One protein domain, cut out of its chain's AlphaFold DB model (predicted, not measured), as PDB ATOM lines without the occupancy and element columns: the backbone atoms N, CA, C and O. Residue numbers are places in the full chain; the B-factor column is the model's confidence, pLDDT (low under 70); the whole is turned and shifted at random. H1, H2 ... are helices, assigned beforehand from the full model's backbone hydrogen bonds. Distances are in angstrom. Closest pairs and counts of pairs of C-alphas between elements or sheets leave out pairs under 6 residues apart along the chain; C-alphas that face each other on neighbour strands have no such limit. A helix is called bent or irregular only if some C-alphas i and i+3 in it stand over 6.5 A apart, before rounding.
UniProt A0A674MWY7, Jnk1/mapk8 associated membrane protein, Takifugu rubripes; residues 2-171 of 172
ATOM      1  N   LEU A   2      63.187  38.969  12.829       68.88
ATOM      2  CA  LEU A   2      62.899  40.418  12.876       68.88
ATOM      3  C   LEU A   2      62.919  41.070  11.477       68.88
ATOM      4  O   LEU A   2      62.071  41.893  11.156       68.88
ATOM      5  N   SER A   3      63.835  40.631  10.614       68.38
ATOM      6  CA  SER A   3      63.919  41.040   9.205       68.38
ATOM      7  C   SER A   3      62.696  40.651   8.364       68.38
ATOM      8  O   SER A   3      62.435  41.295   7.355       68.38
ATOM      9  N   ASP A   4      61.929  39.638   8.785       69.06
ATOM     10  CA  ASP A   4      60.691  39.234   8.100       69.06
ATOM     11  C   ASP A   4      59.566  40.247   8.357       69.06
ATOM     12  O   ASP A   4      58.624  40.357   7.579       69.06
ATOM     13  N   TRP A   5      59.659  40.978   9.472       68.88
ATOM     14  CA  TRP A   5      58.661  41.954   9.910       68.88
ATOM     15  C   TRP A   5      59.061  43.376   9.511       68.88
ATOM     16  O   TRP A   5      58.196  44.221   9.285       68.88
ATOM     17  N   TYR A   6      60.368  43.629   9.403       71.81
ATOM     18  CA  TYR A   6      60.935  44.908   8.993       71.81
ATOM     19  C   TYR A   6      61.925  44.695   7.848       71.81
ATOM     20  O   TYR A   6      63.101  44.401   8.068       71.81
ATOM     21  N   THR A   7      61.467  44.917   6.617       66.50
ATOM     22  CA  THR A   7      62.302  44.817   5.405       66.50
ATOM     23  C   THR A   7      63.459  45.809   5.375       66.50
ATOM     24  O   THR A   7      64.451  45.543   4.710       66.50
ATOM     25  N   MET A   8      63.405  46.896   6.157       66.75
ATOM     26  CA  MET A   8      64.550  47.795   6.374       66.75
ATOM     27  C   MET A   8      65.776  47.055   6.945       66.75
ATOM     28  O   MET A   8      66.907  47.475   6.725       66.75
ATOM     29  N   LEU A   9      65.555  45.954   7.671       73.31
ATOM     30  CA  LEU A   9      66.604  45.113   8.251       73.31
ATOM     31  C   LEU A   9      66.956  43.909   7.362       73.31
ATOM     32  O   LEU A   9      67.805  43.102   7.742       73.31
ATOM     33  N   TYR A  10      66.288  43.747   6.216       74.00
ATOM     34  CA  TYR A  10      66.516  42.638   5.300       74.00
ATOM     35  C   TYR A  10      67.369  43.078   4.111       74.00
ATOM     36  O   TYR A  10      67.028  44.012   3.391       74.00
ATOM     37  N   ASN A  11      68.465  42.357   3.886       80.25
ATOM     38  CA  ASN A  11      69.396  42.621   2.801       80.25
ATOM     39  C   ASN A  11      69.541  41.349   1.951       80.25
ATOM     40  O   ASN A  11      70.132  40.377   2.434       80.25
ATOM     41  N   PRO A  12      68.981  41.294   0.730       81.00
ATOM     42  CA  PRO A  12      69.039  40.081  -0.077       81.00
ATOM     43  C   PRO A  12      70.469  39.788  -0.553       81.00
ATOM     44  O   PRO A  12      71.242  40.694  -0.867       81.00
ATOM     45  N   SER A  13      70.811  38.500  -0.640       82.19
ATOM     46  CA  SER A  13      72.061  38.001  -1.230       82.19
ATOM     47  C   SER A  13      71.753  37.033  -2.374       82.19
ATOM     48  O   SER A  13      71.766  35.817  -2.172       82.19
ATOM     49  N   PRO A  14      71.418  37.545  -3.576       78.75
ATOM     50  CA  PRO A  14      71.259  36.676  -4.733       78.75
ATOM     51  C   PRO A  14      72.561  35.893  -4.962       78.75
ATOM     52  O   PRO A  14      73.660  36.451  -4.916       78.75
ATOM     53  N   ASP A  15      72.422  34.576  -5.103       82.62
ATOM     54  CA  ASP A  15      73.503  33.601  -5.297       82.62
ATOM     55  C   ASP A  15      74.552  33.504  -4.172       82.62
ATOM     56  O   ASP A  15      75.586  32.867  -4.355       82.62
ATOM     57  N   TYR A  16      74.312  34.098  -2.996       79.69
ATOM     58  CA  TYR A  16      75.258  34.145  -1.862       79.69
ATOM     59  C   TYR A  16      76.619  34.804  -2.167       79.69
ATOM     60  O   TYR A  16      77.522  34.751  -1.334       79.69
ATOM     61  N   VAL A  17      76.778  35.443  -3.332       83.94
ATOM     62  CA  VAL A  17      78.051  36.056  -3.749       83.94
ATOM     63  C   VAL A  17      78.121  37.527  -3.345       83.94
ATOM     64  O   VAL A  17      79.144  37.978  -2.844       83.94
ATOM     65  N   ASN A  18      77.037  38.281  -3.542       80.69
ATOM     66  CA  ASN A  18      76.991  39.712  -3.240       80.69
ATOM     67  C   ASN A  18      75.719  40.059  -2.464       80.69
ATOM     68  O   ASN A  18      74.616  39.684  -2.855       80.69
ATOM     69  N   THR A  19      75.862  40.806  -1.370       81.31
ATOM     70  CA  THR A  19      74.732  41.360  -0.616       81.31
ATOM     71  C   THR A  19      74.312  42.696  -1.218       81.31
ATOM     72  O   THR A  19      75.085  43.653  -1.200       81.31
ATOM     73  N   LEU A  20      73.083  42.782  -1.723       78.44
ATOM     74  CA  LEU A  20      72.526  44.023  -2.258       78.44
ATOM     75  C   LEU A  20      71.900  44.844  -1.132       78.44
ATOM     76  O   LEU A  20      70.997  44.374  -0.442       78.44
ATOM     77  N   HIS A  21      72.370  46.079  -0.949       75.69
ATOM     78  CA  HIS A  21      71.849  46.995   0.065       75.69
ATOM     79  C   HIS A  21      70.590  47.734  -0.409       75.69
ATOM     80  O   HIS A  21      70.660  48.868  -0.864       75.69
ATOM     81  N   CYS A  22      69.432  47.074  -0.295       65.56
ATOM     82  CA  CYS A  22      68.127  47.559  -0.776       65.56
ATOM     83  C   CYS A  22      67.282  48.278   0.295       65.56
ATOM     84  O   CYS A  22      66.066  48.392   0.149       65.56
ATOM     85  N   THR A  23      67.892  48.754   1.385       56.12
ATOM     86  CA  THR A  23      67.212  49.193   2.624       56.12
ATOM     87  C   THR A  23      66.224  50.366   2.479       56.12
ATOM     88  O   THR A  23      65.617  50.767   3.472       56.12
ATOM     89  N   GLN A  24      66.011  50.911   1.273       54.44
ATOM     90  CA  GLN A  24      65.161  52.079   1.016       54.44
ATOM     91  C   GLN A  24      63.986  51.876   0.041       54.44
ATOM     92  O   GLN A  24      63.176  52.791  -0.087       54.44
ATOM     93  N   GLU A  25      63.821  50.721  -0.613       55.62
ATOM     94  CA  GLU A  25      62.793  50.586  -1.670       55.62
ATOM     95  C   GLU A  25      61.449  49.993  -1.211       55.62
ATOM     96  O   GLU A  25      60.453  50.079  -1.928       55.62
ATOM     97  N   ALA A  26      61.362  49.444   0.004       57.16
ATOM     98  CA  ALA A  26      60.113  48.879   0.512       57.16
ATOM     99  C   ALA A  26      59.165  49.971   1.048       57.16
ATOM    100  O   ALA A  26      59.046  50.201   2.254       57.16
ATOM    101  N   VAL A  27      58.459  50.653   0.144       54.53
ATOM    102  CA  VAL A  27      57.358  51.553   0.508       54.53
ATOM    103  C   VAL A  27      56.132  50.711   0.851       54.53
ATOM    104  O   VAL A  27      55.410  50.274  -0.039       54.53
ATOM    105  N   TYR A  28      55.868  50.492   2.141       57.94
ATOM    106  CA  TYR A  28      54.618  49.880   2.599       57.94
ATOM    107  C   TYR A  28      53.463  50.884   2.463       57.94
ATOM    108  O   TYR A  28      53.365  51.794   3.295       57.94
ATOM    109  N   PRO A  29      52.549  50.735   1.484       58.88
ATOM    110  CA  PRO A  29      51.536  51.752   1.203       58.88
ATOM    111  C   PRO A  29      50.597  51.964   2.394       58.88
ATOM    112  O   PRO A  29      50.217  53.087   2.694       58.88
ATOM    113  N   LEU A  30      50.275  50.892   3.127       59.22
ATOM    114  CA  LEU A  30      49.408  50.946   4.306       59.22
ATOM    115  C   LEU A  30      50.072  51.687   5.479       59.22
ATOM    116  O   LEU A  30      49.421  52.441   6.196       59.22
ATOM    117  N   TYR A  31      51.379  51.505   5.652       65.94
ATOM    118  CA  TYR A  31      52.154  52.147   6.710       65.94
ATOM    119  C   TYR A  31      52.297  53.652   6.463       65.94
ATOM    120  O   TYR A  31      52.076  54.462   7.365       65.94
ATOM    121  N   THR A  32      52.610  54.046   5.226       70.31
ATOM    122  CA  THR A  32      52.791  55.456   4.866       70.31
ATOM    123  C   THR A  32      51.469  56.224   4.861       70.31
ATOM    124  O   THR A  32      51.447  57.359   5.334       70.31
ATOM    125  N   ILE A  33      50.352  55.615   4.439       74.56
ATOM    126  CA  ILE A  33      49.032  56.274   4.432       74.56
ATOM    127  C   ILE A  33      48.555  56.645   5.842       74.56
ATOM    128  O   ILE A  33      48.020  57.735   6.039       74.56
ATOM    129  N   ILE A  34      48.795  55.782   6.836       75.88
ATOM    130  CA  ILE A  34      48.389  56.019   8.231       75.88
ATOM    131  C   ILE A  34      49.222  57.154   8.841       75.88
ATOM    132  O   ILE A  34      48.686  58.033   9.514       75.88
ATOM    133  N   LEU A  35      50.524  57.193   8.548       74.25
ATOM    134  CA  LEU A  35      51.397  58.284   8.988       74.25
ATOM    135  C   LEU A  35      51.033  59.620   8.323       74.25
ATOM    136  O   LEU A  35      51.045  60.659   8.986       74.25
ATOM    137  N   ILE A  36      50.666  59.604   7.038       77.69
ATOM    138  CA  ILE A  36      50.158  60.784   6.325       77.69
ATOM    139  C   ILE A  36      48.836  61.248   6.948       77.69
ATOM    140  O   ILE A  36      48.676  62.440   7.210       77.69
ATOM    141  N   TYR A  37      47.928  60.323   7.263       78.88
ATOM    142  CA  TYR A  37      46.676  60.632   7.952       78.88
ATOM    143  C   TYR A  37      46.921  61.295   9.313       78.88
ATOM    144  O   TYR A  37      46.339  62.341   9.583       78.88
ATOM    145  N   TYR A  38      47.826  60.764  10.143       74.44
ATOM    146  CA  TYR A  38      48.167  61.389  11.426       74.44
ATOM    147  C   TYR A  38      48.782  62.782  11.260       74.44
ATOM    148  O   TYR A  38      48.448  63.686  12.025       74.44
ATOM    149  N   LYS A  39      49.613  62.999  10.232       73.50
ATOM    150  CA  LYS A  39      50.142  64.336   9.919       73.50
ATOM    151  C   LYS A  39      49.042  65.320   9.523       73.50
ATOM    152  O   LYS A  39      49.027  66.445  10.019       73.50
ATOM    153  N   ILE A  40      48.114  64.903   8.664       76.00
ATOM    154  CA  ILE A  40      46.988  65.739   8.226       76.00
ATOM    155  C   ILE A  40      46.043  66.029   9.401       76.00
ATOM    156  O   ILE A  40      45.652  67.178   9.605       76.00
ATOM    157  N   ALA A  41      45.733  65.022  10.221       71.62
ATOM    158  CA  ALA A  41      44.896  65.162  11.410       71.62
ATOM    159  C   ALA A  41      45.515  66.110  12.452       71.62
ATOM    160  O   ALA A  41      44.799  66.905  13.058       71.62
ATOM    161  N   CYS A  42      46.842  66.088  12.613       65.88
ATOM    162  CA  CYS A  42      47.562  67.040  13.456       65.88
ATOM    163  C   CYS A  42      47.482  68.481  12.913       65.88
ATOM    164  O   CYS A  42      47.406  69.425  13.696       65.88
ATOM    165  N   GLY A  43      47.493  68.663  11.587       65.50
ATOM    166  CA  GLY A  43      47.441  69.981  10.938       65.50
ATOM    167  C   GLY A  43      46.043  70.610  10.849       65.50
ATOM    168  O   GLY A  43      45.932  71.831  10.765       65.50
ATOM    169  N   LEU A  44      44.973  69.805  10.882       64.56
ATOM    170  CA  LEU A  44      43.581  70.252  10.694       64.56
ATOM    171  C   LEU A  44      42.781  70.437  11.998       64.56
ATOM    172  O   LEU A  44      41.575  70.683  11.942       64.56
ATOM    173  N   GLY A  45      43.419  70.342  13.169       58.66
ATOM    174  CA  GLY A  45      42.765  70.468  14.477       58.66
ATOM    175  C   GLY A  45      42.113  71.836  14.725       58.66
ATOM    176  O   GLY A  45      42.718  72.732  15.309       58.66
ATOM    177  N   LYS A  46      40.847  71.992  14.322       60.72
ATOM    178  CA  LYS A  46      39.924  73.037  14.788       60.72
ATOM    179  C   LYS A  46      38.989  72.441  15.841       60.72
ATOM    180  O   LYS A  46      37.994  71.831  15.476       60.72
ATOM    181  N   SER A  47      39.312  72.617  17.121       57.25
ATOM    182  CA  SER A  47      38.384  72.769  18.263       57.25
ATOM    183  C   SER A  47      39.176  72.616  19.571       57.25
ATOM    184  O   SER A  47      40.039  71.751  19.668       57.25
ATOM    185  N   ASP A  48      38.910  73.487  20.547       57.22
ATOM    186  CA  ASP A  48      39.530  73.570  21.879       57.22
ATOM    187  C   ASP A  48      41.061  73.471  21.925       57.22
ATOM    188  O   ASP A  48      41.661  72.408  22.107       57.22
ATOM    189  N   ARG A  49      41.693  74.651  21.854       59.56
ATOM    190  CA  ARG A  49      43.149  74.861  21.831       59.56
ATOM    191  C   ARG A  49      43.900  73.948  22.809       59.56
ATOM    192  O   ARG A  49      44.862  73.315  22.411       59.56
ATOM    193  N   PHE A  50      43.442  73.809  24.054       55.59
ATOM    194  CA  PHE A  50      44.141  73.011  25.067       55.59
ATOM    195  C   PHE A  50      44.031  71.492  24.855       55.59
ATOM    196  O   PHE A  50      45.051  70.811  24.898       55.59
ATOM    197  N   LYS A  51      42.843  70.943  24.568       62.16
ATOM    198  CA  LYS A  51      42.680  69.496  24.308       62.16
ATOM    199  C   LYS A  51      43.357  69.077  23.002       62.16
ATOM    200  O   LYS A  51      43.989  68.025  22.950       62.16
ATOM    201  N   SER A  52      43.285  69.933  21.983       65.81
ATOM    202  CA  SER A  52      43.972  69.717  20.710       65.81
ATOM    203  C   SER A  52      45.497  69.784  20.854       65.81
ATOM    204  O   SER A  52      46.187  69.015  20.190       65.81
ATOM    205  N   ILE A  53      46.036  70.639  21.738       67.69
ATOM    206  CA  ILE A  53      47.480  70.692  22.034       67.69
ATOM    207  C   ILE A  53      47.954  69.387  22.690       67.69
ATOM    208  O   ILE A  53      48.952  68.824  22.246       67.69
ATOM    209  N   TYR A  54      47.238  68.854  23.690       70.31
ATOM    210  CA  TYR A  54      47.626  67.583  24.329       70.31
ATOM    211  C   TYR A  54      47.545  66.388  23.366       70.31
ATOM    212  O   TYR A  54      48.426  65.527  23.378       70.31
ATOM    213  N   ALA A  55      46.534  66.351  22.492       72.44
ATOM    214  CA  ALA A  55      46.432  65.322  21.461       72.44
ATOM    215  C   ALA A  55      47.588  65.408  20.444       72.44
ATOM    216  O   ALA A  55      48.206  64.391  20.133       72.44
ATOM    217  N   ALA A  56      47.927  66.617  19.977       70.50
ATOM    218  CA  ALA A  56      49.043  66.874  19.059       70.50
ATOM    219  C   ALA A  56      50.414  66.511  19.645       70.50
ATOM    220  O   ALA A  56      51.243  65.944  18.940       70.50
ATOM    221  N   LEU A  57      50.652  66.821  20.924       73.31
ATOM    222  CA  LEU A  57      51.975  66.683  21.535       73.31
ATOM    223  C   LEU A  57      52.257  65.282  22.093       73.31
ATOM    224  O   LEU A  57      53.406  64.853  22.085       73.31
ATOM    225  N   TYR A  58      51.231  64.565  22.565       76.06
ATOM    226  CA  TYR A  58      51.409  63.250  23.193       76.06
ATOM    227  C   TYR A  58      50.718  62.130  22.422       76.06
ATOM    228  O   TYR A  58      51.347  61.126  22.106       76.06
ATOM    229  N   PHE A  59      49.445  62.291  22.062       80.19
ATOM    230  CA  PHE A  59      48.667  61.194  21.483       80.19
ATOM    231  C   PHE A  59      49.131  60.814  20.071       80.19
ATOM    232  O   PHE A  59      49.411  59.644  19.818       80.19
ATOM    233  N   PHE A  60      49.275  61.783  19.161       80.00
ATOM    234  CA  PHE A  60      49.732  61.495  17.798       80.00
ATOM    235  C   PHE A  60      51.168  60.944  17.742       80.00
ATOM    236  O   PHE A  60      51.357  59.948  17.050       80.00
ATOM    237  N   PRO A  61      52.164  61.482  18.477       81.62
ATOM    238  CA  PRO A  61      53.513  60.912  18.504       81.62
ATOM    239  C   PRO A  61      53.570  59.502  19.101       81.62
ATOM    240  O   PRO A  61      54.305  58.648  18.612       81.62
ATOM    241  N   ILE A  62      52.773  59.221  20.138       85.12
ATOM    242  CA  ILE A  62      52.674  57.864  20.690       85.12
ATOM    243  C   ILE A  62      52.075  56.919  19.643       85.12
ATOM    244  O   ILE A  62      52.616  55.837  19.424       85.12
ATOM    245  N   LEU A  63      51.012  57.328  18.940       82.38
ATOM    246  CA  LEU A  63      50.429  56.536  17.855       82.38
ATOM    247  C   LEU A  63      51.395  56.330  16.687       82.38
ATOM    248  O   LEU A  63      51.430  55.238  16.132       82.38
ATOM    249  N   THR A  64      52.198  57.330  16.313       81.12
ATOM    250  CA  THR A  64      53.186  57.166  15.237       81.12
ATOM    251  C   THR A  64      54.310  56.228  15.649       81.12
ATOM    252  O   THR A  64      54.728  55.428  14.822       81.12
ATOM    253  N   VAL A  65      54.775  56.266  16.902       83.81
ATOM    254  CA  VAL A  65      55.775  55.313  17.413       83.81
ATOM    255  C   VAL A  65      55.190  53.904  17.499       83.81
ATOM    256  O   VAL A  65      55.819  52.956  17.036       83.81
ATOM    257  N   LEU A  66      53.966  53.751  18.013       85.19
ATOM    258  CA  LEU A  66      53.276  52.460  18.048       85.19
ATOM    259  C   LEU A  66      53.032  51.907  16.644       85.19
ATOM    260  O   LEU A  66      53.245  50.722  16.425       85.19
ATOM    261  N   GLN A  67      52.643  52.747  15.685       82.56
ATOM    262  CA  GLN A  67      52.504  52.356  14.285       82.56
ATOM    263  C   GLN A  67      53.866  52.026  13.669       82.56
ATOM    264  O   GLN A  67      53.956  51.092  12.880       82.56
ATOM    265  N   ALA A  68      54.925  52.750  14.042       78.00
ATOM    266  CA  ALA A  68      56.264  52.523  13.521       78.00
ATOM    267  C   ALA A  68      56.848  51.183  13.961       78.00
ATOM    268  O   ALA A  68      57.403  50.440  13.154       78.00
ATOM    269  N   VAL A  69      56.658  50.852  15.235       82.25
ATOM    270  CA  VAL A  69      57.096  49.580  15.799       82.25
ATOM    271  C   VAL A  69      56.109  48.470  15.421       82.25
ATOM    272  O   VAL A  69      56.510  47.444  14.899       82.25
ATOM    273  N   GLY A  70      54.808  48.645  15.613       80.62
ATOM    274  CA  GLY A  70      53.804  47.592  15.419       80.62
ATOM    275  C   GLY A  70      53.327  47.381  13.979       80.62
ATOM    276  O   GLY A  70      52.732  46.348  13.683       80.62
ATOM    277  N   GLY A  71      53.575  48.322  13.066       79.00
ATOM    278  CA  GLY A  71      52.989  48.317  11.722       79.00
ATOM    279  C   GLY A  71      53.428  47.142  10.849       79.00
ATOM    280  O   GLY A  71      52.604  46.598  10.117       79.00
ATOM    281  N   GLY A  72      54.687  46.707  10.966       77.19
ATOM    282  CA  GLY A  72      55.193  45.519  10.264       77.19
ATOM    283  C   GLY A  72      54.501  44.233  10.723       77.19
ATOM    284  O   GLY A  72      54.045  43.436   9.904       77.19
ATOM    285  N   LEU A  73      54.318  44.079  12.039       81.75
ATOM    286  CA  LEU A  73      53.578  42.954  12.616       81.75
ATOM    287  C   LEU A  73      52.099  42.982  12.211       81.75
ATOM    288  O   LEU A  73      51.535  41.945  11.874       81.75
ATOM    289  N   LEU A  74      51.478  44.164  12.205       82.50
ATOM    290  CA  LEU A  74      50.091  44.335  11.774       82.50
ATOM    291  C   LEU A  74      49.931  43.961  10.298       82.50
ATOM    292  O   LEU A  74      48.985  43.263   9.960       82.50
ATOM    293  N   TYR A  75      50.876  44.340   9.437       79.06
ATOM    294  CA  TYR A  75      50.871  43.956   8.024       79.06
ATOM    295  C   TYR A  75      50.989  42.439   7.835       79.06
ATOM    296  O   TYR A  75      50.240  41.854   7.056       79.06
ATOM    297  N   TYR A  76      51.870  41.786   8.594       80.44
ATOM    298  CA  TYR A  76      52.009  40.330   8.568       80.44
ATOM    299  C   TYR A  76      50.757  39.607   9.099       80.44
ATOM    300  O   TYR A  76      50.333  38.593   8.548       80.44
ATOM    301  N   ALA A  77      50.142  40.130  10.163       86.50
ATOM    302  CA  ALA A  77      48.954  39.553  10.790       86.50
ATOM    303  C   ALA A  77      47.639  39.910  10.070       86.50
ATOM    304  O   ALA A  77      46.634  39.226  10.262       86.50
ATOM    305  N   PHE A  78      47.635  40.958   9.243       85.94
ATOM    306  CA  PHE A  78      46.472  41.500   8.537       85.94
ATOM    307  C   PHE A  78      45.559  40.442   7.903       85.94
ATOM    308  O   PHE A  78      44.365  40.451   8.217       85.94
ATOM    309  N   PRO A  79      46.065  39.516   7.064       87.00
ATOM    310  CA  PRO A  79      45.192  38.561   6.393       87.00
ATOM    311  C   PRO A  79      44.476  37.630   7.387       87.00
ATOM    312  O   PRO A  79      43.289  37.336   7.235       87.00
ATOM    313  N   TYR A  80      45.150  37.247   8.475       89.19
ATOM    314  CA  TYR A  80      44.572  36.435   9.547       89.19
ATOM    315  C   TYR A  80      43.548  37.218  10.372       89.19
ATOM    316  O   TYR A  80      42.489  36.688  10.708       89.19
ATOM    317  N   ILE A  81      43.836  38.489  10.674       91.19
ATOM    318  CA  ILE A  81      42.926  39.374  11.410       91.19
ATOM    319  C   ILE A  81      41.617  39.544  10.635       91.19
ATOM    320  O   ILE A  81      40.545  39.365  11.209       91.19
ATOM    321  N   ILE A  82      41.682  39.848   9.336       91.31
ATOM    322  CA  ILE A  82      40.488  40.010   8.494       91.31
ATOM    323  C   ILE A  82      39.703  38.701   8.391       91.31
ATOM    324  O   ILE A  82      38.474  38.712   8.489       91.31
ATOM    325  N   LEU A  83      40.385  37.565   8.245       90.88
ATOM    326  CA  LEU A  83      39.728  36.264   8.169       90.88
ATOM    327  C   LEU A  83      38.974  35.936   9.468       90.88
ATOM    328  O   LEU A  83      37.790  35.609   9.419       90.88
ATOM    329  N   VAL A  84      39.609  36.096  10.632       93.12
ATOM    330  CA  VAL A  84      38.968  35.830  11.931       93.12
ATOM    331  C   VAL A  84      37.844  36.826  12.211       93.12
ATOM    332  O   VAL A  84      36.741  36.418  12.573       93.12
ATOM    333  N   LEU A  85      38.083  38.126  12.012       93.31
ATOM    334  CA  LEU A  85      37.065  39.147  12.253       93.31
ATOM    335  C   LEU A  85      35.857  38.966  11.339       93.31
ATOM    336  O   LEU A  85      34.739  39.062  11.828       93.31
ATOM    337  N   SER A  86      36.057  38.655  10.055       93.75
ATOM    338  CA  SER A  86      34.945  38.413   9.124       93.75
ATOM    339  C   SER A  86      34.092  37.204   9.519       93.75
ATOM    340  O   SER A  86      32.872  37.257   9.374       93.75
ATOM    341  N   LEU A  87      34.693  36.144  10.075       92.56
ATOM    342  CA  LEU A  87      33.955  34.999  10.617       92.56
ATOM    343  C   LEU A  87      33.163  35.368  11.873       92.56
ATOM    344  O   LEU A  87      31.985  35.030  11.982       92.56
ATOM    345  N   VAL A  88      33.794  36.077  12.813       94.12
ATOM    346  CA  VAL A  88      33.152  36.485  14.069       94.12
ATOM    347  C   VAL A  88      32.002  37.453  13.801       94.12
ATOM    348  O   VAL A  88      30.906  37.249  14.317       94.12
ATOM    349  N   THR A  89      32.202  38.479  12.969       93.44
ATOM    350  CA  THR A  89      31.143  39.447  12.644       93.44
ATOM    351  C   THR A  89      29.989  38.789  11.904       93.44
ATOM    352  O   THR A  89      28.836  39.085  12.208       93.44
ATOM    353  N   LEU A  90      30.273  37.838  11.010       92.56
ATOM    354  CA  LEU A  90      29.248  37.050  10.338       92.56
ATOM    355  C   LEU A  90      28.444  36.194  11.329       92.56
ATOM    356  O   LEU A  90      27.216  36.193  11.273       92.56
ATOM    357  N   ALA A  91      29.111  35.507  12.258       90.75
ATOM    358  CA  ALA A  91      28.447  34.697  13.278       90.75
ATOM    359  C   ALA A  91      27.564  35.553  14.201       90.75
ATOM    360  O   ALA A  91      26.395  35.229  14.425       90.75
ATOM    361  N   VAL A  92      28.090  36.689  14.672       91.56
ATOM    362  CA  VAL A  92      27.347  37.657  15.491       91.56
ATOM    363  C   VAL A  92      26.155  38.213  14.717       91.56
ATOM    364  O   VAL A  92      25.052  38.271  15.255       91.56
ATOM    365  N   TYR A  93      26.337  38.571  13.443       91.31
ATOM    366  CA  TYR A  93      25.264  39.085  12.597       91.31
ATOM    367  C   TYR A  93      24.129  38.069  12.420       91.31
ATOM    368  O   TYR A  93      22.958  38.429  12.568       91.31
ATOM    369  N   MET A  94      24.468  36.810  12.127       88.44
ATOM    370  CA  MET A  94      23.494  35.730  11.941       88.44
ATOM    371  C   MET A  94      22.736  35.427  13.238       88.44
ATOM    372  O   MET A  94      21.512  35.302  13.205       88.44
ATOM    373  N   SER A  95      23.446  35.406  14.374       87.88
ATOM    374  CA  SER A  95      22.860  35.202  15.701       87.88
ATOM    375  C   SER A  95      21.938  36.347  16.118       87.88
ATOM    376  O   SER A  95      20.818  36.097  16.545       87.88
ATOM    377  N   ALA A  96      22.374  37.600  15.975       87.44
ATOM    378  CA  ALA A  96      21.592  38.769  16.381       87.44
ATOM    379  C   ALA A  96      20.395  39.039  15.454       87.44
ATOM    380  O   ALA A  96      19.414  39.658  15.858       87.44
ATOM    381  N   SER A  97      20.469  38.594  14.196       83.25
ATOM    382  CA  SER A  97      19.394  38.773  13.214       83.25
ATOM    383  C   SER A  97      18.363  37.636  13.205       83.25
ATOM    384  O   SER A  97      17.422  37.711  12.401       83.25
ATOM    385  N   GLU A  98      18.557  36.606  14.042       79.44
ATOM    386  CA  GLU A  98      17.722  35.398  14.165       79.44
ATOM    387  C   GLU A  98      17.387  34.776  12.797       79.44
ATOM    388  O   GLU A  98      16.231  34.552  12.419       79.44
ATOM    389  N   ILE A  99      18.413  34.559  11.969       78.31
ATOM    390  CA  ILE A  99      18.228  34.049  10.605       78.31
ATOM    391  C   ILE A  99      18.118  32.521  10.647       78.31
ATOM    392  O   ILE A  99      19.107  31.807  10.544       78.31
ATOM    393  N   GLN A 100      16.891  32.017  10.765       73.19
ATOM    394  CA  GLN A 100      16.625  30.575  10.881       73.19
ATOM    395  C   GLN A 100      16.506  29.832   9.538       73.19
ATOM    396  O   GLN A 100      16.610  28.610   9.492       73.19
ATOM    397  N   SER A 101      16.236  30.531   8.428       78.44
ATOM    398  CA  SER A 101      15.939  29.887   7.140       78.44
ATOM    399  C   SER A 101      16.351  30.744   5.944       78.44
ATOM    400  O   SER A 101      16.226  31.970   5.966       78.44
ATOM    401  N   PHE A 102      16.737  30.096   4.840       78.06
ATOM    402  CA  PHE A 102      17.007  30.760   3.558       78.06
ATOM    403  C   PHE A 102      15.839  31.628   3.081       78.06
ATOM    404  O   PHE A 102      16.050  32.701   2.517       78.06
ATOM    405  N   LYS A 103      14.593  31.219   3.353       77.88
ATOM    406  CA  LYS A 103      13.415  31.995   2.946       77.88
ATOM    407  C   LYS A 103      13.359  33.351   3.656       77.88
ATOM    408  O   LYS A 103      13.064  34.361   3.018       77.88
ATOM    409  N   SER A 104      13.692  33.404   4.947       76.12
ATOM    410  CA  SER A 104      13.682  34.655   5.723       76.12
ATOM    411  C   SER A 104      14.861  35.572   5.376       76.12
ATOM    412  O   SER A 104      14.768  36.792   5.551       76.12
ATOM    413  N   LEU A 105      15.937  34.992   4.840       79.44
ATOM    414  CA  LEU A 105      17.092  35.707   4.312       79.44
ATOM    415  C   LEU A 105      16.770  36.390   2.972       79.44
ATOM    416  O   LEU A 105      16.958  37.598   2.845       79.44
ATOM    417  N   VAL A 106      16.214  35.650   2.006       80.69
ATOM    418  CA  VAL A 106      15.891  36.165   0.657       80.69
ATOM    419  C   VAL A 106      14.735  37.172   0.682       80.69
ATOM    420  O   VAL A 106      14.731  38.135  -0.081       80.69
ATOM    421  N   THR A 107      13.778  37.012   1.604       83.38
ATOM    422  CA  THR A 107      12.608  37.907   1.707       83.38
ATOM    423  C   THR A 107      12.992  39.349   2.074       83.38
ATOM    424  O   THR A 107      12.331  40.296   1.650       83.38
ATOM    425  N   LYS A 108      14.067  39.558   2.848       85.50
ATOM    426  CA  LYS A 108      14.484  40.896   3.300       85.50
ATOM    427  C   LYS A 108      15.738  41.355   2.553       85.50
ATOM    428  O   LYS A 108      16.851  41.044   2.968       85.50
ATOM    429  N   LYS A 109      15.568  42.218   1.540       86.25
ATOM    430  CA  LYS A 109      16.676  42.788   0.735       86.25
ATOM    431  C   LYS A 109      17.836  43.343   1.578       86.25
ATOM    432  O   LYS A 109      18.991  43.098   1.258       86.25
ATOM    433  N   LYS A 110      17.542  44.033   2.692       87.44
ATOM    434  CA  LYS A 110      18.569  44.565   3.611       87.44
ATOM    435  C   LYS A 110      19.480  43.474   4.192       87.44
ATOM    436  O   LYS A 110      20.675  43.705   4.320       87.44
ATOM    437  N   ARG A 111      18.935  42.295   4.522       86.62
ATOM    438  CA  ARG A 111      19.717  41.177   5.080       86.62
ATOM    439  C   ARG A 111      20.657  40.574   4.044       86.62
ATOM    440  O   ARG A 111      21.801  40.277   4.357       86.62
ATOM    441  N   LEU A 112      20.189  40.471   2.802       87.94
ATOM    442  CA  LEU A 112      20.991  39.984   1.684       87.94
ATOM    443  C   LEU A 112      22.173  40.915   1.390       87.94
ATOM    444  O   LEU A 112      23.286  40.432   1.225       87.94
ATOM    445  N   VAL A 113      21.961  42.237   1.402       90.69
ATOM    446  CA  VAL A 113      23.048  43.214   1.210       90.69
ATOM    447  C   VAL A 113      24.117  43.071   2.292       90.69
ATOM    448  O   VAL A 113      25.295  42.983   1.970       90.69
ATOM    449  N   VAL A 114      23.722  42.996   3.567       91.00
ATOM    450  CA  VAL A 114      24.686  42.848   4.669       91.00
ATOM    451  C   VAL A 114      25.430  41.513   4.582       91.00
ATOM    452  O   VAL A 114      26.638  41.482   4.801       91.00
ATOM    453  N   LEU A 115      24.739  40.428   4.225       91.12
ATOM    454  CA  LEU A 115      25.361  39.118   4.037       91.12
ATOM    455  C   LEU A 115      26.389  39.134   2.904       91.12
ATOM    456  O   LEU A 115      27.508  38.662   3.080       91.12
ATOM    457  N   PHE A 116      26.022  39.719   1.766       91.00
ATOM    458  CA  PHE A 116      26.913  39.848   0.621       91.00
ATOM    459  C   PHE A 116      28.155  40.672   0.972       91.00
ATOM    460  O   PHE A 116      29.264  40.273   0.632       91.00
ATOM    461  N   SER A 117      28.007  41.756   1.740       92.62
ATOM    462  CA  SER A 117      29.152  42.519   2.250       92.62
ATOM    463  C   SER A 117      30.080  41.677   3.135       92.62
ATOM    464  O   SER A 117      31.298  41.791   3.014       92.62
ATOM    465  N   HIS A 118      29.537  40.802   3.990       93.06
ATOM    466  CA  HIS A 118      30.356  39.884   4.793       93.06
ATOM    467  C   HIS A 118      31.059  38.836   3.926       93.06
ATOM    468  O   HIS A 118      32.220  38.530   4.176       93.06
ATOM    469  N   TRP A 119      30.397  38.319   2.887       92.69
ATOM    470  CA  TRP A 119      31.015  37.395   1.934       92.69
ATOM    471  C   TRP A 119      32.151  38.045   1.157       92.69
ATOM    472  O   TRP A 119      33.206  37.438   1.030       92.69
ATOM    473  N   LEU A 120      31.974  39.283   0.691       92.56
ATOM    474  CA  LEU A 120      33.045  40.032   0.035       92.56
ATOM    475  C   LEU A 120      34.232  40.255   0.977       92.56
ATOM    476  O   LEU A 120      35.373  40.053   0.574       92.56
ATOM    477  N   LEU A 121      33.972  40.626   2.234       91.69
ATOM    478  CA  LEU A 121      35.025  40.810   3.232       91.69
ATOM    479  C   LEU A 121      35.762  39.496   3.536       91.69
ATOM    480  O   LEU A 121      36.987  39.483   3.638       91.69
ATOM    481  N   HIS A 122      35.030  38.388   3.653       91.69
ATOM    482  CA  HIS A 122      35.611  37.074   3.914       91.69
ATOM    483  C   HIS A 122      36.410  36.553   2.708       91.69
ATOM    484  O   HIS A 122      37.535  36.087   2.870       91.69
ATOM    485  N   ALA A 123      35.883  36.728   1.493       90.62
ATOM    486  CA  ALA A 123      36.586  36.441   0.245       90.62
ATOM    487  C   ALA A 123      37.877  37.259   0.134       90.62
ATOM    488  O   ALA A 123      38.923  36.709  -0.196       90.62
ATOM    489  N   TYR A 124      37.831  38.547   0.478       89.50
ATOM    490  CA  TYR A 124      39.016  39.396   0.529       89.50
ATOM    491  C   TYR A 124      40.056  38.873   1.534       89.50
ATOM    492  O   TYR A 124      41.240  38.834   1.213       89.50
ATOM    493  N   GLY A 125      39.626  38.389   2.706       88.00
ATOM    494  CA  GLY A 125      40.509  37.723   3.669       88.00
ATOM    495  C   GLY A 125      41.197  36.480   3.088       88.00
ATOM    496  O   GLY A 125      42.413  36.344   3.200       88.00
ATOM    497  N   ILE A 126      40.456  35.614   2.393       88.00
ATOM    498  CA  ILE A 126      41.009  34.419   1.729       88.00
ATOM    499  C   ILE A 126      42.008  34.807   0.631       88.00
ATOM    500  O   ILE A 126      43.122  34.281   0.589       88.00
ATOM    501  N   VAL A 127      41.640  35.766  -0.221       87.38
ATOM    502  CA  VAL A 127      42.507  36.281  -1.292       87.38
ATOM    503  C   VAL A 127      43.775  36.911  -0.717       87.38
ATOM    504  O   VAL A 127      44.842  36.754  -1.292       87.38
ATOM    505  N   SER A 128      43.694  37.570   0.442       84.44
ATOM    506  CA  SER A 128      44.862  38.186   1.082       84.44
ATOM    507  C   SER A 128      45.885  37.179   1.637       84.44
ATOM    508  O   SER A 128      47.045  37.543   1.820       84.44
ATOM    509  N   ILE A 129      45.482  35.925   1.884       83.19
ATOM    510  CA  ILE A 129      46.385  34.810   2.248       83.19
ATOM    511  C   ILE A 129      46.917  34.102   0.997       83.19
ATOM    512  O   ILE A 129      48.066  33.657   0.966       83.19
ATOM    513  N   SER A 130      46.060  33.978  -0.011       76.38
ATOM    514  CA  SER A 130      46.319  33.255  -1.251       76.38
ATOM    515  C   SER A 130      47.442  33.932  -2.035       76.38
ATOM    516  O   SER A 130      47.351  35.106  -2.402       76.38
ATOM    517  N   ARG A 131      48.538  33.208  -2.291       68.56
ATOM    518  CA  ARG A 131      49.601  33.720  -3.163       68.56
ATOM    519  C   ARG A 131      49.115  33.587  -4.601       68.56
ATOM    520  O   ARG A 131      48.971  32.476  -5.099       68.56
ATOM    521  N   LEU A 132      48.912  34.728  -5.259       62.16
ATOM    522  CA  LEU A 132      48.335  34.860  -6.606       62.16
ATOM    523  C   LEU A 132      49.016  33.989  -7.690       62.16
ATOM    524  O   LEU A 132      48.440  33.776  -8.753       62.16
ATOM    525  N   ASP A 133      50.206  33.452  -7.409       61.34
ATOM    526  CA  ASP A 133      50.958  32.530  -8.264       61.34
ATOM    527  C   ASP A 133      50.271  31.166  -8.489       61.34
ATOM    528  O   ASP A 133      50.643  30.451  -9.420       61.34
ATOM    529  N   ARG A 134      49.281  30.767  -7.668       65.69
ATOM    530  CA  ARG A 134      48.574  29.472  -7.799       65.69
ATOM    531  C   ARG A 134      47.051  29.585  -7.710       65.69
ATOM    532  O   ARG A 134      46.400  28.855  -6.967       65.69
ATOM    533  N   LEU A 135      46.479  30.432  -8.563       66.19
ATOM    534  CA  LEU A 135      45.035  30.673  -8.665       66.19
ATOM    535  C   LEU A 135      44.172  29.391  -8.756       66.19
ATOM    536  O   LEU A 135      43.064  29.362  -8.226       66.19
ATOM    537  N   GLU A 136      44.671  28.314  -9.379       67.75
ATOM    538  CA  GLU A 136      43.946  27.034  -9.476       67.75
ATOM    539  C   GLU A 136      43.785  26.309  -8.128       67.75
ATOM    540  O   GLU A 136      42.793  25.610  -7.923       67.75
ATOM    541  N   GLN A 137      44.726  26.487  -7.194       68.88
ATOM    542  CA  GLN A 137      44.670  25.876  -5.859       68.88
ATOM    543  C   GLN A 137      43.805  26.692  -4.888       68.88
ATOM    544  O   GLN A 137      43.206  26.120  -3.976       68.88
ATOM    545  N   ASP A 138      43.681  28.001  -5.119       71.31
ATOM    546  CA  ASP A 138      42.950  28.925  -4.244       71.31
ATOM    547  C   ASP A 138      41.462  29.073  -4.628       71.31
ATOM    548  O   ASP A 138      40.625  29.473  -3.811       71.31
ATOM    549  N   LEU A 139      41.092  28.674  -5.850       77.12
ATOM    550  CA  LEU A 139      39.710  28.651  -6.339       77.12
ATOM    551  C   LEU A 139      38.730  27.834  -5.460       77.12
ATOM    552  O   LEU A 139      37.647  28.348  -5.160       77.12
ATOM    553  N   PRO A 140      39.054  26.606  -4.992       79.38
ATOM    554  CA  PRO A 140      38.178  25.871  -4.077       79.38
ATOM    555  C   PRO A 140      38.044  26.537  -2.700       79.38
ATOM    556  O   PRO A 140      36.980  26.439  -2.087       79.38
ATOM    557  N   LEU A 141      39.067  27.253  -2.218       79.06
ATOM    558  CA  LEU A 141      38.963  28.029  -0.977       79.06
ATOM    559  C   LEU A 141      37.959  29.175  -1.131       79.06
ATOM    560  O   LEU A 141      37.156  29.426  -0.233       79.06
ATOM    561  N   LEU A 142      37.958  29.840  -2.288       81.31
ATOM    562  CA  LEU A 142      37.015  30.918  -2.577       81.31
ATOM    563  C   LEU A 142      35.569  30.408  -2.707       81.31
ATOM    564  O   LEU A 142      34.627  31.087  -2.298       81.31
ATOM    565  N   ALA A 143      35.382  29.180  -3.197       82.19
ATOM    566  CA  ALA A 143      34.077  28.519  -3.198       82.19
ATOM    567  C   ALA A 143      33.543  28.243  -1.777       82.19
ATOM    568  O   ALA A 143      32.338  28.071  -1.595       82.19
ATOM    569  N   LEU A 144      34.416  28.245  -0.762       84.00
ATOM    570  CA  LEU A 144      34.059  28.030   0.638       84.00
ATOM    571  C   LEU A 144      33.588  29.303   1.360       84.00
ATOM    572  O   LEU A 144      33.143  29.218   2.503       84.00
ATOM    573  N   VAL A 145      33.617  30.467   0.704       89.25
ATOM    574  CA  VAL A 145      33.152  31.751   1.264       89.25
ATOM    575  C   VAL A 145      31.732  31.699   1.856       89.25
ATOM    576  O   VAL A 145      31.542  32.196   2.968       89.25
ATOM    577  N   PRO A 146      30.718  31.103   1.194       88.69
ATOM    578  CA  PRO A 146      29.394  30.944   1.793       88.69
ATOM    579  C   PRO A 146      29.338  29.834   2.856       88.69
ATOM    580  O   PRO A 146      28.357  29.760   3.596       88.69
ATOM    581  N   GLY A 147      30.367  28.992   2.977       88.62
ATOM    582  CA  GLY A 147      30.429  27.838   3.880       88.62
ATOM    583  C   GLY A 147      29.977  28.130   5.317       88.62
ATOM    584  O   GLY A 147      29.070  27.445   5.790       88.62
ATOM    585  N   PRO A 148      30.491  29.177   5.994       88.06
ATOM    586  CA  PRO A 148      30.062  29.532   7.349       88.06
ATOM    587  C   PRO A 148      28.561  29.836   7.455       88.06
ATOM    588  O   PRO A 148      27.919  29.492   8.445       88.06
ATOM    589  N   THR A 149      27.968  30.438   6.421       88.69
ATOM    590  CA  THR A 149      26.528  30.748   6.405       88.69
ATOM    591  C   THR A 149      25.671  29.516   6.182       88.69
ATOM    592  O   THR A 149      24.653  29.353   6.851       88.69
ATOM    593  N   LEU A 150      26.101  28.626   5.284       88.44
ATOM    594  CA  LEU A 150      25.433  27.352   5.041       88.44
ATOM    595  C   LEU A 150      25.484  26.486   6.302       88.44
ATOM    596  O   LEU A 150      24.464  25.935   6.712       88.44
ATOM    597  N   PHE A 151      26.648  26.438   6.957       89.56
ATOM    598  CA  PHE A 151      26.848  25.732   8.216       89.56
ATOM    599  C   PHE A 151      25.954  26.284   9.331       89.56
ATOM    600  O   PHE A 151      25.290  25.512  10.024       89.56
ATOM    601  N   TYR A 152      25.866  27.611   9.471       88.62
ATOM    602  CA  TYR A 152      24.968  28.231  10.444       88.62
ATOM    603  C   TYR A 152      23.506  27.864  10.173       88.62
ATOM    604  O   TYR A 152      22.813  27.436  11.082       88.62
ATOM    605  N   ILE A 153      23.024  27.967   8.931       87.56
ATOM    606  CA  ILE A 153      21.618  27.659   8.615       87.56
ATOM    607  C   ILE A 153      21.308  26.170   8.832       87.56
ATOM    608  O   ILE A 153      20.231  25.832   9.321       87.56
ATOM    609  N   ALA A 154      22.251  25.278   8.511       86.50
ATOM    610  CA  ALA A 154      22.102  23.845   8.755       86.50
ATOM    611  C   ALA A 154      22.029  23.511  10.254       86.50
ATOM    612  O   ALA A 154      21.275  22.623  10.651       86.50
ATOM    613  N   THR A 155      22.786  24.231  11.086       86.44
ATOM    614  CA  THR A 155      22.858  23.984  12.533       86.44
ATOM    615  C   THR A 155      21.814  24.758  13.340       86.44
ATOM    616  O   THR A 155      21.365  24.252  14.362       86.44
ATOM    617  N   ALA A 156      21.336  25.913  12.862       82.56
ATOM    618  CA  ALA A 156      20.409  26.798  13.577       82.56
ATOM    619  C   ALA A 156      19.132  26.096  14.064       82.56
ATOM    620  O   ALA A 156      18.647  26.389  15.154       82.56
ATOM    621  N   LYS A 157      18.617  25.122  13.299       75.69
ATOM    622  CA  LYS A 157      17.435  24.321  13.669       75.69
ATOM    623  C   LYS A 157      17.655  23.435  14.908       75.69
ATOM    624  O   LYS A 157      16.692  23.039  15.564       75.69
ATOM    625  N   PHE A 158      18.900  23.067  15.197       77.88
ATOM    626  CA  PHE A 158      19.258  22.220  16.337       77.88
ATOM    627  C   PHE A 158      19.629  23.032  17.580       77.88
ATOM    628  O   PHE A 158      19.570  22.508  18.685       77.88
ATOM    629  N   THR A 159      19.976  24.308  17.413       75.31
ATOM    630  CA  THR A 159      20.444  25.188  18.496       75.31
ATOM    631  C   THR A 159      19.323  26.039  19.107       75.31
ATOM    632  O   THR A 159      19.595  26.939  19.897       75.31
ATOM    633  N   GLU A 160      18.064  25.800  18.729       70.56
ATOM    634  CA  GLU A 160      16.932  26.642  19.119       70.56
ATOM    635  C   GLU A 160      16.449  26.322  20.553       70.56
ATOM    636  O   GLU A 160      15.957  25.216  20.802       70.56
ATOM    637  N   PRO A 161      16.539  27.268  21.515       70.00
ATOM    638  CA  PRO A 161      16.224  26.998  22.924       70.00
ATOM    639  C   PRO A 161      14.762  26.605  23.157       70.00
ATOM    640  O   PRO A 161      14.464  25.765  24.002       70.00
ATOM    641  N   SER A 162      13.846  27.195  22.385       69.69
ATOM    642  CA  SER A 162      12.405  26.925  22.438       69.69
ATOM    643  C   SER A 162      12.091  25.456  22.170       69.69
ATOM    644  O   SER A 162      11.245  24.867  22.842       69.69
ATOM    645  N   ARG A 163      12.821  24.839  21.235       67.88
ATOM    646  CA  ARG A 163      12.653  23.433  20.897       67.88
ATOM    647  C   ARG A 163      13.170  22.517  22.006       67.88
ATOM    648  O   ARG A 163      12.458  21.593  22.386       67.88
ATOM    649  N   ILE A 164      14.332  22.830  22.582       70.38
ATOM    650  CA  ILE A 164      14.924  22.086  23.712       70.38
ATOM    651  C   ILE A 164      13.978  22.094  24.922       70.38
ATOM    652  O   ILE A 164      13.755  21.059  25.546       70.38
ATOM    653  N   LEU A 165      13.368  23.245  25.222       71.81
ATOM    654  CA  LEU A 165      12.386  23.368  26.301       71.81
ATOM    655  C   LEU A 165      11.090  22.594  26.002       71.81
ATOM    656  O   LEU A 165      10.532  21.973  26.902       71.81
ATOM    657  N   SER A 166      10.624  22.592  24.748       71.50
ATOM    658  CA  SER A 166       9.408  21.862  24.356       71.50
ATOM    659  C   SER A 166       9.583  20.338  24.334       71.50
ATOM    660  O   SER A 166       8.692  19.617  24.776       71.50
ATOM    661  N   GLU A 167      10.735  19.836  23.876       69.00
ATOM    662  CA  GLU A 167      11.045  18.399  23.855       69.00
ATOM    663  C   GLU A 167      11.366  17.886  25.273       69.00
ATOM    664  O   GLU A 167      10.971  16.775  25.616       69.00
ATOM    665  N   GLY A 168      11.990  18.704  26.132       61.50
ATOM    666  CA  GLY A 168      12.225  18.370  27.544       61.50
ATOM    667  C   GLY A 168      10.972  18.417  28.430       61.50
ATOM    668  O   GLY A 168      10.899  17.695  29.420       61.50
ATOM    669  N   GLY A 169       9.973  19.234  28.080       59.91
ATOM    670  CA  GLY A 169       8.711  19.351  28.822       59.91
ATOM    671  C   GLY A 169       7.662  18.284  28.486       59.91
ATOM    672  O   GLY A 169       6.757  18.062  29.279       59.91
ATOM    673  N   SER A 170       7.780  17.605  27.340       56.81
ATOM    674  CA  SER A 170       6.836  16.562  26.901       56.81
ATOM    675  C   SER A 170       7.168  15.158  27.442       56.81
ATOM    676  O   SER A 170       6.516  14.187  27.054       56.81
ATOM    677  N   GLY A 171       8.203  15.036  28.278       56.91
ATOM    678  CA  GLY A 171       8.712  13.768  28.807       56.91
ATOM    679  C   GLY A 171       8.240  13.384  30.214       56.91
ATOM    680  O   GLY A 171       8.766  12.407  30.742       56.91
TER     681      GLY A 171
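Overview. This is residues 2 to 171 of the 172 residues of the protein "Jnk1/mapk8 associated membrane protein" of Takifugu rubripes (UniProt A0A674MWY7). One long helix, H3, bends into an L: its arm H3a makes a two-helix hairpin with H2, and its arm H3b has H5 side by side with it, with H6 and H7 along this second limb. H1 packs on H3a near the corner, the long loop of residues 6 to 28 reaches away from there with Val 17 far out, and H8 sticks out at the far end of the second limb. The printed part has 170 residues with eight named helices, H1 to H8 in order, and no named strand: all helix. It is extended, with a radius of gyration of the C-alphas of 23.9 A and spans of 74 by 58 by 33 A.

Arrangement. H3, residues 49 to 96, was assigned as one helix by its hydrogen bonds but is bent, with C-alphas 76 and 79 7.4 A apart. Its arms H3a, residues 49 to 76, and H3b, residues 79 to 96, are only just about perpendicular at 71 degrees. H3a touches H2, residues 29 to 43, as a hairpin at 3 degrees, closest at the C-alphas of Cys 42 and Ala 56, 5.8 A. H3b touches H5, residues 109 to 129, at a shallow tilt of 21 degrees, opposite ways, closest at the C-alphas of Leu 83 and Gly 125, 4.8 A. With residues 87 to 94 alone, H3b touches H7, residues 147 to 156, closest at the C-alphas of Leu 87 and Pro 148, 7.5 A. H5 and H6, residues 132 to 143, form a hairpin, closest at the C-alphas of Ala 123 and Leu 142, 6.2 A. Every O i to N i+4 pair is within hydrogen-bond range in H2, H3b, H5 and H7, among others, but 20 of 24 in H3a and 4 of 8 in H6.

Along the chain. H3a, 38.0 A long, begins at C-alpha 49 (43.149, 74.861, 21.831); H3b, 25.6 A, ends at C-alpha 96 (21.592, 38.769, 16.381). H5 is 30.8 A long and H2 21.1 A. H1, residues 2 to 5, only just touches H3a, with 3 pairs of C-alphas within 8 A, closest at Trp 5 and Gly 72, 5.0 A. H4, residues 102 to 107, and H5 touch only at the corner, and only just, with 3 pairs of C-alphas within 8 A, closest at Leu 105 and Arg 111, 6.1 A. H8, residues 161 to 169, touches no helix.

Size, cuts and confidence. The C-alphas farthest apart, of Val 17 and Ser 170, are 79.9 A apart. The printed part has no cut, and the link from H1 to H2 is long. The mean pLDDT of the printed part is 77.8, with 42 residues under 70, among them residues 42 to 53.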